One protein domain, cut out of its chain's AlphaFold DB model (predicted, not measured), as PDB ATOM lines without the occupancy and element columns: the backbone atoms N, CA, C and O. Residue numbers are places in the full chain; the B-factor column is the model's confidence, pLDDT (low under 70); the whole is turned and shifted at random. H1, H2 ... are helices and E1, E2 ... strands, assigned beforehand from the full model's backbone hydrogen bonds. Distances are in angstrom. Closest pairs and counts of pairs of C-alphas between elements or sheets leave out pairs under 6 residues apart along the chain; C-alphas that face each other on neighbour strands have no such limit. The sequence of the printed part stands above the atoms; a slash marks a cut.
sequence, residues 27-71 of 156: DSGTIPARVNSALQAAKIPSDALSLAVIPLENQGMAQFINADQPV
ATOM      1  N   ASP A  27     178.678 152.777 251.138       63.31
ATOM      2  CA  ASP A  27     178.739 151.955 252.342       63.31
ATOM      3  C   ASP A  27     180.206 151.813 252.760       63.31
ATOM      4  O   ASP A  27     181.053 151.324 252.010       63.31
ATOM      5  N   SER A  28     180.527 152.306 253.956       61.78
ATOM      6  CA  SER A  28     181.883 152.184 254.499       61.78
ATOM      7  C   SER A  28     182.153 150.751 254.976       61.78
ATOM      8  O   SER A  28     183.287 150.416 255.311       61.78
ATOM      9  N   GLY A  29     181.118 149.901 255.016       59.56
ATOM     10  CA  GLY A  29     181.157 148.447 255.164       59.56
ATOM     11  C   GLY A  29     181.557 147.941 256.545       59.56
ATOM     12  O   GLY A  29     181.340 146.773 256.863       59.56
ATOM     13  N   THR A  30     182.149 148.784 257.391       71.88
ATOM     14  CA  THR A  30     182.709 148.357 258.674       71.88
ATOM     15  C   THR A  30     181.922 148.910 259.849       71.88
ATOM     16  O   THR A  30     182.110 150.050 260.273       71.88
ATOM     17  N   ILE A  31     181.085 148.048 260.429       76.25
ATOM     18  CA  ILE A  31     180.480 148.260 261.745       76.25
ATOM     19  C   ILE A  31     181.609 148.320 262.793       76.25
ATOM     20  O   ILE A  31     182.389 147.366 262.890       76.25
ATOM     21  N   PRO A  32     181.714 149.384 263.616       84.12
ATOM     22  CA  PRO A  32     182.715 149.449 264.679       84.12
ATOM     23  C   PRO A  32     182.631 148.233 265.608       84.12
ATOM     24  O   PRO A  32     181.536 147.810 265.979       84.12
ATOM     25  N   ALA A  33     183.777 147.704 266.049       87.12
ATOM     26  CA  ALA A  33     183.840 146.453 266.816       87.12
ATOM     27  C   ALA A  33     182.894 146.433 268.031       87.12
ATOM     28  O   ALA A  33     182.201 145.447 268.261       87.12
ATOM     29  N   ARG A  34     182.789 147.556 268.758       89.44
ATOM     30  CA  ARG A  34     181.865 147.704 269.893       89.44
ATOM     31  C   ARG A  34     180.395 147.534 269.485       89.44
ATOM     32  O   ARG A  34     179.640 146.908 270.222       89.44
ATOM     33  N   VAL A  35     179.994 148.087 268.340       89.06
ATOM     34  CA  VAL A  35     178.622 147.978 267.819       89.06
ATOM     35  C   VAL A  35     178.350 146.541 267.390       89.06
ATOM     36  O   VAL A  35     177.332 145.979 267.775       89.06
ATOM     37  N   ASN A  36     179.295 145.904 266.695       88.81
ATOM     38  CA  ASN A  36     179.158 144.504 266.295       88.81
ATOM     39  C   ASN A  36     179.030 143.563 267.509       88.81
ATOM     40  O   ASN A  36     178.136 142.720 267.548       88.81
ATOM     41  N   SER A  37     179.856 143.743 268.546       91.94
ATOM     42  CA  SER A  37     179.734 142.975 269.793       91.94
ATOM     43  C   SER A  37     178.386 143.196 270.490       91.94
ATOM     44  O   SER A  37     177.818 142.248 271.027       91.94
ATOM     45  N   ALA A  38     177.851 144.421 270.465       92.69
ATOM     46  CA  ALA A  38     176.536 144.720 271.027       92.69
ATOM     47  C   ALA A  38     175.398 144.046 270.241       92.69
ATOM     48  O   ALA A  38     174.502 143.469 270.857       92.69
ATOM     49  N   LEU A  39     175.455 144.053 268.903       92.81
ATOM     50  CA  LEU A  39     174.492 143.348 268.046       92.81
ATOM     51  C   LEU A  39     174.495 141.841 268.330       92.81
ATOM     52  O   LEU A  39     173.436 141.254 268.542       92.81
ATOM     53  N   GLN A  40     175.681 141.231 268.424       92.94
ATOM     54  CA  GLN A  40     175.827 139.810 268.752       92.94
ATOM     55  C   GLN A  40     175.259 139.475 270.136       92.94
ATOM     56  O   GLN A  40     174.500 138.513 270.269       92.94
ATOM     57  N   ALA A  41     175.570 140.279 271.158       95.75
ATOM     58  CA  ALA A  41     175.026 140.101 272.506       95.75
ATOM     59  C   ALA A  41     173.491 140.222 272.534       95.75
ATOM     60  O   ALA A  41     172.824 139.480 273.256       95.75
ATOM     61  N   ALA A  42     172.929 141.110 271.707       95.69
ATOM     62  CA  ALA A  42     171.490 141.286 271.530       95.69
ATOM     63  C   ALA A  42     170.843 140.252 270.585       95.69
ATOM     64  O   ALA A  42     169.624 140.269 270.423       95.69
ATOM     65  N   LYS A  43     171.628 139.345 269.981       95.69
ATOM     66  CA  LYS A  43     171.188 138.373 268.960       95.69
ATOM     67  C   LYS A  43     170.520 139.032 267.744       95.69
ATOM     68  O   LYS A  43     169.594 138.471 267.162       95.69
ATOM     69  N   ILE A  44     170.991 140.219 267.371       91.44
ATOM     70  CA  ILE A  44     170.515 140.972 266.211       91.44
ATOM     71  C   ILE A  44     171.444 140.673 265.022       91.44
ATOM     72  O   ILE A  44     172.658 140.853 265.152       91.44
ATOM     73  N   PRO A  45     170.911 140.222 263.871       88.50
ATOM     74  CA  PRO A  45     171.682 140.066 262.639       88.50
ATOM     75  C   PRO A  45     172.332 141.385 262.193       88.50
ATOM     76  O   PRO A  45     171.731 142.451 262.308       88.50
ATOM     77  N   SER A  46     173.563 141.336 261.681       80.88
ATOM     78  CA  SER A  46     174.303 142.544 261.279       80.88
ATOM     79  C   SER A  46     173.685 143.279 260.086       80.88
ATOM     80  O   SER A  46     173.867 144.483 259.952       80.88
ATOM     81  N   ASP A  47     172.957 142.563 259.233       84.25
ATOM     82  CA  ASP A  47     172.205 143.088 258.089       84.25
ATOM     83  C   ASP A  47     170.875 143.752 258.488       84.25
ATOM     84  O   ASP A  47     170.317 144.520 257.712       84.25
ATOM     85  N   ALA A  48     170.392 143.522 259.714       87.50
ATOM     86  CA  ALA A  48     169.204 144.187 260.250       87.50
ATOM     87  C   ALA A  48     169.482 145.617 260.753       87.50
ATOM     88  O   ALA A  48     168.548 146.333 261.121       87.50
ATOM     89  N   LEU A  49     170.753 146.037 260.805       88.56
ATOM     90  CA  LEU A  49     171.145 147.397 261.164       88.56
ATOM     91  C   LEU A  49     171.297 148.257 259.905       88.56
ATOM     92  O   LEU A  49     172.127 147.958 259.048       88.56
ATOM     93  N   SER A  50     170.580 149.379 259.875       90.56
ATOM     94  CA  SER A  50     170.821 150.489 258.950       90.56
ATOM     95  C   SER A  50     171.314 151.709 259.726       90.56
ATOM     96  O   SER A  50     170.741 152.072 260.755       90.56
ATOM     97  N   LEU A  51     172.393 152.333 259.256       89.56
ATOM     98  CA  LEU A  51     173.063 153.449 259.915       89.56
ATOM     99  C   LEU A  51     173.533 154.482 258.888       89.56
ATOM    100  O   LEU A  51     174.162 154.135 257.892       89.56
ATOM    101  N   ALA A  52     173.303 155.756 259.194       90.19
ATOM    102  CA  ALA A  52     173.939 156.889 258.535       90.19
ATOM    103  C   ALA A  52     174.495 157.835 259.609       90.19
ATOM    104  O   ALA A  52     173.750 158.326 260.458       90.19
ATOM    105  N   VAL A  53     175.803 158.077 259.587       89.44
ATOM    106  CA  VAL A  53     176.494 159.037 260.455       89.44
ATOM    107  C   VAL A  53     177.050 160.131 259.565       89.44
ATOM    108  O   VAL A  53     177.934 159.879 258.752       89.44
ATOM    109  N   ILE A  54     176.523 161.343 259.712       89.31
ATOM    110  CA  ILE A  54     176.877 162.489 258.874       89.31
ATOM    111  C   ILE A  54     177.480 163.571 259.782       89.31
ATOM    112  O   ILE A  54     176.793 164.030 260.699       89.31
ATOM    113  N   PRO A  55     178.750 163.969 259.579       88.88
ATOM    114  CA  PRO A  55     179.353 165.089 260.295       88.88
ATOM    115  C   PRO A  55     178.575 166.389 260.043       88.88
ATOM    116  O   PRO A  55     178.255 166.701 258.899       88.88
ATOM    117  N   LEU A  56     178.264 167.138 261.107       88.62
ATOM    118  CA  LEU A  56     177.512 168.401 261.013       88.62
ATOM    119  C   LEU A  56     178.410 169.598 260.691       88.62
ATOM    120  O   LEU A  56     178.054 170.470 259.905       88.62
ATOM    121  N   GLU A  57     179.587 169.628 261.304       84.00
ATOM    122  CA  GLU A  57     180.665 170.554 260.978       84.00
ATOM    123  C   GLU A  57     181.631 169.790 260.066       84.00
ATOM    124  O   GLU A  57     181.764 168.581 260.235       84.00
ATOM    125  N   ASN A  58     182.281 170.444 259.092       72.62
ATOM    126  CA  ASN A  58     183.097 169.825 258.020       72.62
ATOM    127  C   ASN A  58     184.362 169.053 258.495       72.62
ATOM    128  O   ASN A  58     185.376 169.003 257.801       72.62
ATOM    129  N   GLN A  59     184.337 168.476 259.691       78.88
ATOM    130  CA  GLN A  59     185.363 167.656 260.305       78.88
ATOM    131  C   GLN A  59     184.845 166.217 260.430       78.88
ATOM    132  O   GLN A  59     184.035 165.896 261.297       78.88
ATOM    133  N   GLY A  60     185.332 165.338 259.556       79.50
ATOM    134  CA  GLY A  60     185.005 163.913 259.555       79.50
ATOM    135  C   GLY A  60     184.503 163.421 258.202       79.50
ATOM    136  O   GLY A  60     184.215 164.206 257.301       79.50
ATOM    137  N   MET A  61     184.402 162.100 258.060       82.56
ATOM    138  CA  MET A  61     183.810 161.454 256.888       82.56
ATOM    139  C   MET A  61     182.469 160.843 257.270       82.56
ATOM    140  O   MET A  61     182.344 160.255 258.346       82.56
ATOM    141  N   ALA A  62     181.481 160.980 256.385       87.88
ATOM    142  CA  ALA A  62     180.211 160.297 256.552       87.88
ATOM    143  C   ALA A  62     180.407 158.778 256.488       87.88
ATOM    144  O   ALA A  62     181.236 158.286 255.722       87.88
ATOM    145  N   GLN A  63     179.655 158.054 257.311       86.06
ATOM    146  CA  GLN A  63     179.675 156.597 257.369       86.06
ATOM    147  C   GLN A  63     178.262 156.074 257.168       86.06
ATOM    148  O   GLN A  63     177.321 156.541 257.810       86.06
ATOM    149  N   PHE A  64     178.127 155.083 256.300       88.50
ATOM    150  CA  PHE A  64     176.852 154.478 255.946       88.50
ATOM    151  C   PHE A  64     176.974 152.964 256.062       88.50
ATOM    152  O   PHE A  64     178.028 152.439 255.717       88.50
ATOM    153  N   ILE A  65     175.924 152.305 256.558       87.62
ATOM    154  CA  ILE A  65     175.732 150.847 256.603       87.62
ATOM    155  C   ILE A  65     174.269 150.596 256.253       87.62
ATOM    156  O   ILE A  65     173.403 151.084 256.978       87.62
ATOM    157  N   ASN A  66     173.966 149.885 255.161       88.62
ATOM    158  CA  ASN A  66     172.580 149.613 254.727       88.62
ATOM    159  C   ASN A  66     171.667 150.866 254.719       88.62
ATOM    160  O   ASN A  66     170.466 150.767 254.985       88.62
ATOM    161  N   ALA A  67     172.232 152.057 254.481       89.94
ATOM    162  CA  ALA A  67     171.550 153.334 254.720       89.94
ATOM    163  C   ALA A  67     170.363 153.568 253.772       89.94
ATOM    164  O   ALA A  67     169.384 154.199 254.162       89.94
ATOM    165  N   ASP A  68     170.435 153.007 252.564       90.06
ATOM    166  CA  ASP A  68     169.397 153.120 251.538       90.06
ATOM    167  C   ASP A  68     168.335 152.001 251.636       90.06
ATOM    168  O   ASP A  68     167.421 151.936 250.812       90.06
ATOM    169  N   GLN A  69     168.436 151.101 252.626       89.44
ATOM    170  CA  GLN A  69     167.454 150.030 252.820       89.44
ATOM    171  C   GLN A  69     166.180 150.562 253.495       89.44
ATOM    172  O   GLN A  69     166.266 151.222 254.535       89.44
ATOM    173  N   PRO A  70     164.982 150.243 252.972       90.38
ATOM    174  CA  PRO A  70     163.734 150.581 253.640       90.38
ATOM    175  C   PRO A  70     163.625 149.881 254.998       90.38
ATOM    176  O   PRO A  70     163.656 148.655 255.090       90.38
ATOM    177  N   VAL A  71     163.435 150.667 256.055       90.81
ATOM    178  CA  VAL A  71     163.227 150.178 257.424       90.81
ATOM    179  C   VAL A  71     161.960 150.782 258.016       90.81
ATOM    180  O   VAL A  71     161.478 151.812 257.552       90.81
TER     181      VAL A  71
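AT A GLANCE: This is residues 27 to 71 of the 156 residues of the protein "D-alanyl-D-alanine carboxypeptidase/D-alanyl-D-alanine-endopeptidase" of Pseudomonas sp. (UniProt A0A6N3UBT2). You are looking at a domain with little regular structure: a slender hairpin of two short strands, E1 and E2, with its turn around Asn 58 toward one end of the long axis and one short helix, H1, toward the other, joined by loops. The 45 printed residues run H1, E1, E2; the two-stranded sheet is antiparallel and the class is mixed, with 15 residues in named elements. The whole is only just loose, close to compact, with a radius of gyration of the C-alphas of 11.6 A and spans of 35 by 24 by 15 A.

IN THESE COORDINATES: Find C-alpha 51 at (173.063, 153.449, 259.915), where E1, residues 51 to 53, begins. E2 is residues 63 to 65. H1, residues 33 to 41, runs 12.3 A from C-alpha 33 at (183.840, 146.453, 266.816).

HOW THE PARTS SIT: E1 and E2 form a hairpin, antiparallel at 177 degrees; N 51 and O 65 are within hydrogen-bond range at 2.8 A. In H1 every O i to N i+4 pair is within range. H1 and E2 are apart.

THE WHOLE: The C-alphas of Lys 43 and Asn 58, the two farthest apart, are 35.4 A apart. The printed part has no cut, and neither link is long. Residues 27 to 29 have pLDDT under 70.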